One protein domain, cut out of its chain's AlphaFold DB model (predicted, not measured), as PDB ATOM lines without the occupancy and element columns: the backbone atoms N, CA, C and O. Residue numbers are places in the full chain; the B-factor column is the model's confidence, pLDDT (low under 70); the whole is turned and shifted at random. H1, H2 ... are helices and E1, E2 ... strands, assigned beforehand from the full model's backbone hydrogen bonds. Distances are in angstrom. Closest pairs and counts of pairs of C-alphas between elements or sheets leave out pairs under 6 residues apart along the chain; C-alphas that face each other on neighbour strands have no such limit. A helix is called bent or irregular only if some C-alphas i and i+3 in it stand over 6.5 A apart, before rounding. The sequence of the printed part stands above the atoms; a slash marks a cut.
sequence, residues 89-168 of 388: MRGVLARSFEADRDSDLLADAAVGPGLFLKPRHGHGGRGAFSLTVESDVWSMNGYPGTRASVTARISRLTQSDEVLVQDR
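This is residues 89 to 168 of the 388 residues of the protein "ATPgrasp_ST domain-containing protein" of Brevundimonas sp. GRTSA-9 (UniProt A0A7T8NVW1). A strongly twisted sheet of six strands curls round one short helix, H1, while a longer helix, H2, covers another part of the same face and runs along strand E2; no named helix covers the opposite face. The whole is compact and rounded, with a radius of gyration of the C-alphas of 11.4 A and spans of 31 by 28 by 21 A. The printed part has 80 residues with two named helices and six named strands, in the order E1 H1 E2 E3 E4 E5 H2 E6 along the chain. The sheet's order is E1 E6 E2 E3 E4 E5, all antiparallel, and the class is mixed, helices and strands.

E1, residues 89 to 93, is an edge strand of the sheet and the antiparallel neighbour of E6, residues 163 to 167, at 159 degrees; N 90 and O 165 are 2.8 A apart, within hydrogen-bond range. H1, residues 103 to 110, is on the sheet, which curls round it. The closest C-alphas of H1 and E1 are those of Leu 105 and Gly 91, 6.3 A apart. E2, residues 115 to 119, is antiparallel to E6 at 152 degrees, with N 116 and O 166 2.8 A apart. E1, H1 and E2 form a split strand-helix-strand unit, two strands that run the same way with a helix between them in the chain and E6 between them in the sheet; its crossover is right-handed. E3, residues 129 to 134, forms a hairpin with E2, where N 131 and O 115 are 2.8 A apart. The closest C-alphas of H1 and E3 are those of Ala 110 and Val 133, 4.5 A apart. E4, residues 137 to 140, forms a hairpin with E3, with N 139 and O 132 2.8 A apart. The pairing is staggered: E3 pairs with E2 over residues 129 to 131 and with E4 over residues 131 to 134. E5, residues 143 to 145, is the other edge strand and forms a hairpin with E4, at 126 degrees, with N 145 and O 138 2.7 A apart. E2, E3, E4 and E5 make a meander, each strand the antiparallel neighbour of the one before. H2, residues 147 to 158, is on the same face of the sheet as H1, in two layers, with a height over the sheet of 8.3 A. It lies over E2 and only just over E3, on which 3 of its C-alphas fall, and runs along the strands, at 4 degrees to E2 on the local plane. H1 and H2 are apart. In H2 every O i to N i+4 pair is within hydrogen-bond range; in H1 0 of 4 are, beside 4 of 5 O i to N i+3 pairs.

E1 begins at C-alpha 89, (18.856, 15.743, -19.987), and is 11.2 A long from first to last C-alpha. H1 is 12.3 A long and irregular, with C-alphas 105 and 108 7.1 A apart. E2 is 13.5 A long, E3 16.4 A, E4 10.1 A and E5 6.6 A. H2, 16.3 A long, begins at C-alpha 147, (32.762, 24.613, -6.436). E6, 13.2 A long, ends at C-alpha 167, (19.339, 22.484, -19.402).

The two C-alphas farthest apart are those of His 123 and Ser 135, at 32.8 A. The printed part has no cut. No link is long; E1 to H1 and E2 to E3, nine residues each, are short, and the others are tight. The mean pLDDT of the printed part of this model is 90.8, and no printed residue is under 70.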
ATOM      1  N   MET A  89      18.135  16.440 -21.046       95.56
ATOM      2  CA  MET A  89      18.856  15.743 -19.987       95.56
ATOM      3  C   MET A  89      20.344  15.717 -20.330       95.56
ATOM      4  O   MET A  89      20.729  15.140 -21.344       95.56
ATOM      5  N   ARG A  90      21.179  16.311 -19.476       94.62
ATOM      6  CA  ARG A  90      22.646  16.262 -19.590       94.62
ATOM      7  C   ARG A  90      23.228  15.047 -18.888       94.62
ATOM      8  O   ARG A  90      24.234  14.498 -19.321       94.62
ATOM      9  N   GLY A  91      22.563  14.592 -17.832       94.06
ATOM     10  CA  GLY A  91      22.912  13.360 -17.148       94.06
ATOM     11  C   GLY A  91      22.153  13.177 -15.845       94.06
ATOM     12  O   GLY A  91      21.316  13.993 -15.452       94.06
ATOM     13  N   VAL A  92      22.471  12.080 -15.166       95.69
ATOM     14  CA  VAL A  92      21.903  11.726 -13.867       95.69
ATOM     15  C   VAL A  92      23.051  11.473 -12.905       95.69
ATOM     16  O   VAL A  92      23.881  10.597 -13.131       95.69
ATOM     17  N   LEU A  93      23.090  12.243 -11.823       95.19
ATOM     18  CA  LEU A  93      24.045  12.053 -10.742       95.19
ATOM     19  C   LEU A  93      23.504  10.966  -9.816       95.19
ATOM     20  O   LEU A  93      22.441  11.118  -9.199       95.19
ATOM     21  N   ALA A  94      24.241   9.862  -9.747       92.31
ATOM     22  CA  ALA A  94      23.888   8.710  -8.939       92.31
ATOM     23  C   ALA A  94      23.974   9.022  -7.435       92.31
ATOM     24  O   ALA A  94      24.604   9.983  -6.991       92.31
ATOM     25  N   ARG A  95      23.391   8.143  -6.615       88.75
ATOM     26  CA  ARG A  95      23.475   8.242  -5.146       88.75
ATOM     27  C   ARG A  95      24.904   8.114  -4.605       88.75
ATOM     28  O   ARG A  95      25.177   8.533  -3.486       88.75
ATOM     29  N   SER A  96      25.800   7.552  -5.412       82.88
ATOM     30  CA  SER A  96      27.239   7.431  -5.179       82.88
ATOM     31  C   SER A  96      28.038   8.550  -5.859       82.88
ATOM     32  O   SER A  96      29.155   8.298  -6.292       82.88
ATOM     33  N   PHE A  97      27.445   9.734  -6.043       85.69
ATOM     34  CA  PHE A  97      28.095  10.872  -6.697       85.69
ATOM     35  C   PHE A  97      29.488  11.153  -6.120       85.69
ATOM     36  O   PHE A  97      29.637  11.330  -4.905       85.69
ATOM     37  N   GLU A  98      30.470  11.268  -7.010       81.69
ATOM     38  CA  GLU A  98      31.857  11.588  -6.689       81.69
ATOM     39  C   GLU A  98      32.296  12.810  -7.495       81.69
ATOM     40  O   GLU A  98      32.298  12.809  -8.724       81.69
ATOM     41  N   ALA A  99      32.693  13.868  -6.787       78.69
ATOM     42  CA  ALA A  99      32.919  15.191  -7.366       78.69
ATOM     43  C   ALA A  99      33.960  15.223  -8.492       78.69
ATOM     44  O   ALA A  99      33.817  16.009  -9.428       78.69
ATOM     45  N   ASP A 100      35.001  14.398  -8.386       78.12
ATOM     46  CA  ASP A 100      36.076  14.338  -9.376       78.12
ATOM     47  C   ASP A 100      35.629  13.564 -10.620       78.12
ATOM     48  O   ASP A 100      35.855  14.009 -11.745       78.12
ATOM     49  N   ARG A 101      34.920  12.447 -10.417       77.50
ATOM     50  CA  ARG A 101      34.449  11.554 -11.481       77.50
ATOM     51  C   ARG A 101      33.302  12.147 -12.294       77.50
ATOM     52  O   ARG A 101      33.266  11.976 -13.506       77.50
ATOM     53  N   ASP A 102      32.379  12.833 -11.631       79.50
ATOM     54  CA  ASP A 102      31.140  13.330 -12.239       79.50
ATOM     55  C   ASP A 102      31.241  14.810 -12.657       79.50
ATOM     56  O   ASP A 102      30.236  15.444 -12.985       79.50
ATOM     57  N   SER A 103      32.447  15.389 -12.623       78.56
ATOM     58  CA  SER A 103      32.672  16.817 -12.877       78.56
ATOM     59  C   SER A 103      32.273  17.265 -14.286       78.56
ATOM     60  O   SER A 103      31.754  18.373 -14.438       78.56
ATOM     61  N   ASP A 104      32.421  16.392 -15.284       83.88
ATOM     62  CA  ASP A 104      32.068  16.675 -16.679       83.88
ATOM     63  C   ASP A 104      30.567  16.939 -16.867       83.88
ATOM     64  O   ASP A 104      30.178  17.760 -17.694       83.88
ATOM     65  N   LEU A 105      29.706  16.335 -16.036       83.88
ATOM     66  CA  LEU A 105      28.257  16.573 -16.075       83.88
ATOM     67  C   LEU A 105      27.877  18.000 -15.660       83.88
ATOM     68  O   LEU A 105      26.743  18.427 -15.873       83.88
ATOM     69  N   LEU A 106      28.808  18.737 -15.049       87.31
ATOM     70  CA  LEU A 106      28.629  20.126 -14.639       87.31
ATOM     71  C   LEU A 106      29.363  21.109 -15.559       87.31
ATOM     72  O   LEU A 106      29.237  22.313 -15.344       87.31
ATOM     73  N   ALA A 107      30.107  20.635 -16.565       85.19
ATOM     74  CA  ALA A 107      30.896  21.492 -17.453       85.19
ATOM     75  C   ALA A 107      30.016  22.508 -18.206       85.19
ATOM     76  O   ALA A 107      30.354  23.691 -18.289       85.19
ATOM     77  N   ASP A 108      28.828  22.075 -18.635       86.88
ATOM     78  CA  ASP A 108      27.844  22.913 -19.330       86.88
ATOM     79  C   ASP A 108      27.249  24.023 -18.435       86.88
ATOM     80  O   ASP A 108      26.575  24.923 -18.933       86.88
ATOM     81  N   ALA A 109      27.532  24.044 -17.124       87.75
ATOM     82  CA  ALA A 109      27.148  25.167 -16.263       87.75
ATOM     83  C   ALA A 109      27.831  26.487 -16.661       87.75
ATOM     84  O   ALA A 109      27.331  27.553 -16.300       87.75
ATOM     85  N   ALA A 110      28.954  26.422 -17.383       85.94
ATOM     86  CA  ALA A 110      29.663  27.590 -17.903       85.94
ATOM     87  C   ALA A 110      29.140  28.082 -19.266       85.94
ATOM     88  O   ALA A 110      29.647  29.068 -19.798       85.94
ATOM     89  N   VAL A 111      28.152  27.396 -19.857       86.81
ATOM     90  CA  VAL A 111      27.667  27.667 -21.216       86.81
ATOM     91  C   VAL A 111      26.218  28.148 -21.195       86.81
ATOM     92  O   VAL A 111      25.356  27.589 -20.516       86.81
ATOM     93  N   GLY A 112      25.934  29.181 -21.993       87.81
ATOM     94  CA  GLY A 112      24.580  29.685 -22.209       87.81
ATOM     95  C   GLY A 112      23.866  30.036 -20.892       87.81
ATOM     96  O   GLY A 112      24.438  30.738 -20.061       87.81
ATOM     97  N   PRO A 113      22.619  29.575 -20.674       90.44
ATOM     98  CA  PRO A 113      21.879  29.855 -19.442       90.44
ATOM     99  C   PRO A 113      22.332  29.012 -18.232       90.44
ATOM    100  O   PRO A 113      21.845  29.234 -17.115       90.44
ATOM    101  N   GLY A 114      23.244  28.057 -18.433       94.69
ATOM    102  CA  GLY A 114      23.699  27.088 -17.441       94.69
ATOM    103  C   GLY A 114      22.738  25.913 -17.246       94.69
ATOM    104  O   GLY A 114      21.930  25.573 -18.111       94.69
ATOM    105  N   LEU A 115      22.816  25.288 -16.070       96.69
ATOM    106  CA  LEU A 115      22.127  24.037 -15.750       96.69
ATOM    107  C   LEU A 115      21.010  24.231 -14.722       96.69
ATOM    108  O   LEU A 115      20.998  25.170 -13.922       96.69
ATOM    109  N   PHE A 116      20.071  23.292 -14.706       96.56
ATOM    110  CA  PHE A 116      19.077  23.133 -13.658       96.56
ATOM    111  C   PHE A 116      19.176  21.730 -13.067       96.56
ATOM    112  O   PHE A 116      19.037  20.729 -13.768       96.56
ATOM    113  N   LEU A 117      19.409  21.663 -11.758       97.25
ATOM    114  CA  LEU A 117      19.539  20.412 -11.026       97.25
ATOM    115  C   LEU A 117      18.300  20.195 -10.169       97.25
ATOM    116  O   LEU A 117      17.866  21.105  -9.457       97.25
ATOM    117  N   LYS A 118      17.737  18.985 -10.200       96.38
ATOM    118  CA  LYS A 118      16.579  18.618  -9.371       96.38
ATOM    119  C   LYS A 118      16.591  17.137  -8.988       96.38
ATOM    120  O   LYS A 118      16.993  16.316  -9.806       96.38
ATOM    121  N   PRO A 119      16.124  16.768  -7.784       96.62
ATOM    122  CA  PRO A 119      15.902  15.365  -7.449       96.62
ATOM    123  C   PRO A 119      14.909  14.695  -8.412       96.62
ATOM    124  O   PRO A 119      13.946  15.330  -8.862       96.62
ATOM    125  N   ARG A 120      15.127  13.409  -8.702       96.06
ATOM    126  CA  ARG A 120      14.260  12.585  -9.560       96.06
ATOM    127  C   ARG A 120      12.822  12.535  -9.038       96.06
ATOM    128  O   ARG A 120      11.871  12.691  -9.805       96.06
ATOM    129  N   HIS A 121      12.663  12.412  -7.729       95.00
ATOM    130  CA  HIS A 121      11.398  12.380  -7.009       95.00
ATOM    131  C   HIS A 121      11.261  13.586  -6.075       95.00
ATOM    132  O   HIS A 121      12.225  14.239  -5.689       95.00
ATOM    133  N   GLY A 122      10.027  13.899  -5.684       87.75
ATOM    134  CA  GLY A 122       9.726  14.995  -4.758       87.75
ATOM    135  C   GLY A 122       8.884  16.098  -5.386       87.75
ATOM    136  O   GLY A 122       8.467  16.000  -6.538       87.75
ATOM    137  N   HIS A 123       8.602  17.138  -4.605       83.44
ATOM    138  CA  HIS A 123       7.598  18.149  -4.937       83.44
ATOM    139  C   HIS A 123       7.944  19.529  -4.354       83.44
ATOM    140  O   HIS A 123       8.735  19.657  -3.411       83.44
ATOM    141  N   GLY A 124       7.307  20.579  -4.884       79.06
ATOM    142  CA  GLY A 124       7.399  21.947  -4.357       79.06
ATOM    143  C   GLY A 124       8.786  22.584  -4.488       79.06
ATOM    144  O   GLY A 124       9.168  23.390  -3.640       79.06
ATOM    145  N   GLY A 125       9.565  22.176  -5.495       81.38
ATOM    146  CA  GLY A 125      10.900  22.715  -5.776       81.38
ATOM    147  C   GLY A 125      11.970  22.396  -4.725       81.38
ATOM    148  O   GLY A 125      13.053  22.978  -4.757       81.38
ATOM    149  N   ARG A 126      11.704  21.496  -3.769       86.94
ATOM    150  CA  ARG A 126      12.686  21.135  -2.738       86.94
ATOM    151  C   ARG A 126      13.895  20.454  -3.364       86.94
ATOM    152  O   ARG A 126      13.758  19.495  -4.113       86.94
ATOM    153  N   GLY A 127      15.078  20.957  -3.029       91.19
ATOM    154  CA  GLY A 127      16.340  20.444  -3.553       91.19
ATOM    155  C   GLY A 127      16.674  20.910  -4.968       91.19
ATOM    156  O   GLY A 127      17.830  20.784  -5.351       91.19
ATOM    157  N   ALA A 128      15.738  21.518  -5.701       93.75
ATOM    158  CA  ALA A 128      15.999  22.034  -7.038       93.75
ATOM    159  C   ALA A 128      16.760  23.372  -7.000       93.75
ATOM    160  O   ALA A 128      16.552  24.188  -6.092       93.75
ATOM    161  N   PHE A 129      17.660  23.597  -7.954       94.56
ATOM    162  CA  PHE A 129      18.392  24.856  -8.100       94.56
ATOM    163  C   PHE A 129      18.966  25.028  -9.509       94.56
ATOM    164  O   PHE A 129      19.308  24.047 -10.164       94.56
ATOM    165  N   SER A 130      19.100  26.277  -9.955       94.56
ATOM    166  CA  SER A 130      19.897  26.595 -11.143       94.56
ATOM    167  C   SER A 130      21.374  26.702 -10.780       94.56
ATOM    168  O   SER A 130      21.703  27.128  -9.669       94.56
ATOM    169  N   LEU A 131      22.242  26.368 -11.725       96.00
ATOM    170  CA  LEU A 131      23.687  26.411 -11.596       96.00
ATOM    171  C   LEU A 131      24.291  27.130 -12.803       96.00
ATOM    172  O   LEU A 131      24.048  26.726 -13.937       96.00
ATOM    173  N   THR A 132      25.079  28.169 -12.551       95.31
ATOM    174  CA  THR A 132      25.884  28.854 -13.573       95.31
ATOM    175  C   THR A 132      27.328  28.979 -13.105       95.31
ATOM    176  O   THR A 132      27.594  28.981 -11.898       95.31
ATOM    177  N   VAL A 133      28.262  29.067 -14.048       94.00
ATOM    178  CA  VAL A 133      29.679  29.332 -13.786       94.00
ATOM    179  C   VAL A 133      30.140  30.456 -14.708       94.00
ATOM    180  O   VAL A 133      30.136  30.303 -15.922       94.00
ATOM    181  N   GLU A 134      30.541  31.588 -14.135       90.75
ATOM    182  CA  GLU A 134      31.020  32.756 -14.883       90.75
ATOM    183  C   GLU A 134      32.378  33.181 -14.329       90.75
ATOM    184  O   GLU A 134      32.477  33.496 -13.145       90.75
ATOM    185  N   SER A 135      33.429  33.188 -15.157       87.50
ATOM    186  CA  SER A 135      34.789  33.582 -14.737       87.50
ATOM    187  C   SER A 135      35.232  32.897 -13.429       87.50
ATOM    188  O   SER A 135      35.650  33.560 -12.481       87.50
ATOM    189  N   ASP A 136      35.057  31.572 -13.358       84.12
ATOM    190  CA  ASP A 136      35.297  30.709 -12.185       84.12
ATOM    191  C   ASP A 136      34.407  30.957 -10.950       84.12
ATOM    192  O   ASP A 136      34.563  30.298  -9.916       84.12
ATOM    193  N   VAL A 137      33.408  31.836 -11.047       90.31
ATOM    194  CA  VAL A 137      32.409  32.055  -9.996       90.31
ATOM    195  C   VAL A 137      31.228  31.114 -10.198       90.31
ATOM    196  O   VAL A 137      30.430  31.264 -11.122       90.31
ATOM    197  N   TRP A 138      31.083  30.155  -9.285       93.94
ATOM    198  CA  TRP A 138      29.960  29.221  -9.262       93.94
ATOM    199  C   TRP A 138      28.757  29.877  -8.592       93.94
ATOM    200  O   TRP A 138      28.867  30.319  -7.452       93.94
ATOM    201  N   SER A 139      27.595  29.897  -9.239       93.12
ATOM    202  CA  SER A 139      26.383  30.519  -8.698       93.12
ATOM    203  C   SER A 139      25.218  29.539  -8.628       93.12
ATOM    204  O   SER A 139      24.888  28.869  -9.603       93.12
ATOM    205  N   MET A 140      24.548  29.482  -7.473       93.50
ATOM    206  CA  MET A 140      23.337  28.683  -7.263       93.50
ATOM    207  C   MET A 140      22.129  29.598  -7.100       93.50
ATOM    208  O   MET A 140      22.085  30.400  -6.170       93.50
ATOM    209  N   ASN A 141      21.118  29.466  -7.961       90.38
ATOM    210  CA  ASN A 141      19.952  30.368  -7.980       90.38
ATOM    211  C   ASN A 141      20.335  31.860  -8.082       90.38
ATOM    212  O   ASN A 141      19.671  32.705  -7.486       90.38
ATOM    213  N   GLY A 142      21.425  32.171  -8.790       88.75
ATOM    214  CA  GLY A 142      21.950  33.535  -8.923       88.75
ATOM    215  C   GLY A 142      22.705  34.059  -7.697       88.75
ATOM    216  O   GLY A 142      23.131  35.207  -7.702       88.75
ATOM    217  N   TYR A 143      22.890  33.241  -6.655       90.12
ATOM    218  CA  TYR A 143      23.722  33.596  -5.509       90.12
ATOM    219  C   TYR A 143      25.129  33.013  -5.680       90.12
ATOM    220  O   TYR A 143      25.240  31.801  -5.904       90.12
ATOM    221  N   PRO A 144      26.186  33.833  -5.543       92.12
ATOM    222  CA  PRO A 144      27.556  33.370  -5.698       92.12
ATOM    223  C   PRO A 144      27.922  32.355  -4.611       92.12
ATOM    224  O   PRO A 144      27.456  32.409  -3.471       92.12
ATOM    225  N   GLY A 145      28.781  31.420  -4.982       91.69
ATOM    226  CA  GLY A 145      29.267  30.322  -4.169       91.69
ATOM    227  C   GLY A 145      30.607  29.808  -4.689       91.69
ATOM    228  O   GLY A 145      31.304  30.472  -5.450       91.69
ATOM    229  N   THR A 146      30.988  28.612  -4.249       91.88
ATOM    230  CA  THR A 146      32.239  27.960  -4.645       91.88
ATOM    231  C   THR A 146      31.938  26.577  -5.203       91.88
ATOM    232  O   THR A 146      30.913  25.974  -4.873       91.88
ATOM    233  N   ARG A 147      32.862  26.012  -5.988       90.56
ATOM    234  CA  ARG A 147      32.762  24.613  -6.436       90.56
ATOM    235  C   ARG A 147      32.539  23.650  -5.263       90.56
ATOM    236  O   ARG A 147      31.727  22.733  -5.358       90.56
ATOM    237  N   ALA A 148      33.203  23.894  -4.132       90.75
ATOM    238  CA  ALA A 148      33.045  23.095  -2.919       90.75
ATOM    239  C   ALA A 148      31.625  23.186  -2.331       90.75
ATOM    240  O   ALA A 148      31.066  22.166  -1.929       90.75
ATOM    241  N   SER A 149      31.002  24.373  -2.309       93.12
ATOM    242  CA  SER A 149      29.637  24.522  -1.779       93.12
ATOM    243  C   SER A 149      28.584  23.883  -2.687       93.12
ATOM    244  O   SER A 149      27.632  23.276  -2.186       93.12
ATOM    245  N   VAL A 150      28.781  23.955  -4.007       93.06
ATOM    246  CA  VAL A 150      27.950  23.268  -5.008       93.06
ATOM    247  C   VAL A 150      28.068  21.758  -4.846       93.06
ATOM    248  O   VAL A 150      27.054  21.077  -4.697       93.06
ATOM    249  N   THR A 151      29.295  21.248  -4.766       92.69
ATOM    250  CA  THR A 151      29.578  19.824  -4.548       92.69
ATOM    251  C   THR A 151      28.917  19.328  -3.264       92.69
ATOM    252  O   THR A 151      28.146  18.375  -3.296       92.69
ATOM    253  N   ALA A 152      29.116  20.028  -2.142       92.88
ATOM    254  CA  ALA A 152      28.518  19.661  -0.862       92.88
ATOM    255  C   ALA A 152      26.980  19.658  -0.900       92.88
ATOM    256  O   ALA A 152      26.340  18.854  -0.218       92.88
ATOM    257  N   ARG A 153      26.365  20.555  -1.683       94.44
ATOM    258  CA  ARG A 153      24.915  20.557  -1.897       94.44
ATOM    259  C   ARG A 153      24.476  19.332  -2.694       94.44
ATOM    260  O   ARG A 153      23.536  18.670  -2.261       94.44
ATOM    261  N   ILE A 154      25.137  19.036  -3.813       94.56
ATOM    262  CA  ILE A 154      24.838  17.873  -4.658       94.56
ATOM    263  C   ILE A 154      24.980  16.587  -3.845       94.56
ATOM    264  O   ILE A 154      24.014  15.835  -3.776       94.56
ATOM    265  N   SER A 155      26.093  16.393  -3.131       92.75
ATOM    266  CA  SER A 155      26.313  15.222  -2.270       92.75
ATOM    267  C   SER A 155      25.185  15.020  -1.255       92.75
ATOM    268  O   SER A 155      24.771  13.899  -0.980       92.75
ATOM    269  N   ARG A 156      24.641  16.105  -0.691       93.31
ATOM    270  CA  ARG A 156      23.528  16.022   0.267       93.31
ATOM    271  C   ARG A 156      22.208  15.625  -0.398       93.31
ATOM    272  O   ARG A 156      21.380  14.972   0.231       93.31
ATOM    273  N   LEU A 157      21.993  16.031  -1.648       93.88
ATOM    274  CA  LEU A 157      20.816  15.637  -2.424       93.88
ATOM    275  C   LEU A 157      20.917  14.172  -2.861       93.88
ATOM    276  O   LEU A 157      19.961  13.421  -2.665       93.88
ATOM    277  N   THR A 158      22.089  13.755  -3.349       94.94
ATOM    278  CA  THR A 158      22.343  12.394  -3.842       94.94
ATOM    279  C   THR A 158      22.279  11.330  -2.744       94.94
ATOM    280  O   THR A 158      21.934  10.181  -3.007       94.94
ATOM    281  N   GLN A 159      22.470  11.714  -1.478       92.44
ATOM    282  CA  GLN A 159      22.192  10.842  -0.329       92.44
ATOM    283  C   GLN A 159      20.733  10.373  -0.262       92.44
ATOM    284  O   GLN A 159      20.470   9.271   0.222       92.44
ATOM    285  N   SER A 160      19.783  11.197  -0.713       90.31
ATOM    286  CA  SER A 160      18.347  10.917  -0.592       90.31
ATOM    287  C   SER A 160      17.752  10.333  -1.870       90.31
ATOM    288  O   SER A 160      16.902   9.444  -1.787       90.31
ATOM    289  N   ASP A 161      18.198  10.802  -3.035       95.38
ATOM    290  CA  ASP A 161      17.650  10.437  -4.343       95.38
ATOM    291  C   ASP A 161      18.647  10.750  -5.466       95.38
ATOM    292  O   ASP A 161      19.587  11.504  -5.256       95.38
ATOM    293  N   GLU A 162      18.442  10.218  -6.665       96.25
ATOM    294  CA  GLU A 162      19.220  10.637  -7.836       96.25
ATOM    295  C   GLU A 162      18.930  12.101  -8.194       96.25
ATOM    296  O   GLU A 162      17.810  12.594  -8.010       96.25
ATOM    297  N   VAL A 163      19.932  12.801  -8.730       97.31
ATOM    298  CA  VAL A 163      19.794  14.201  -9.154       97.31
ATOM    299  C   VAL A 163      19.884  14.285 -10.669       97.31
ATOM    300  O   VAL A 163      20.883  13.908 -11.272       97.31
ATOM    301  N   LEU A 164      18.828  14.807 -11.278       97.31
ATOM    302  CA  LEU A 164      18.750  15.077 -12.705       97.31
ATOM    303  C   LEU A 164      19.493  16.374 -13.006       97.31
ATOM    304  O   LEU A 164      19.256  17.381 -12.333       97.31
ATOM    305  N   VAL A 165      20.346  16.347 -14.026       97.19
ATOM    306  CA  VAL A 165      21.042  17.519 -14.560       97.19
ATOM    307  C   VAL A 165      20.425  17.844 -15.909       97.19
ATOM    308  O   VAL A 165      20.488  17.041 -16.840       97.19
ATOM    309  N   GLN A 166      19.782  19.002 -16.000       97.19
ATOM    310  CA  GLN A 166      19.040  19.428 -17.179       97.19
ATOM    311  C   GLN A 166      19.519  20.789 -17.668       97.19
ATOM    312  O   GLN A 166      20.068  21.569 -16.887       97.19
ATOM    313  N   ASP A 167      19.234  21.106 -18.926       95.62
ATOM    314  CA  ASP A 167      19.339  22.484 -19.402       95.62
ATOM    315  C   ASP A 167      18.463  23.416 -18.572       95.62
ATOM    316  O   ASP A 167      17.292  23.129 -18.286       95.62
ATOM    317  N   ARG A 168      19.022  24.569 -18.195       95.94
ATOM    318  CA  ARG A 168      18.221  25.632 -17.604       95.94
ATOM    319  C   ARG A 168      17.390  26.292 -18.697       95.94
ATOM    320  O   ARG A 168      17.911  27.015 -19.540       95.94
TER     321      ARG A 168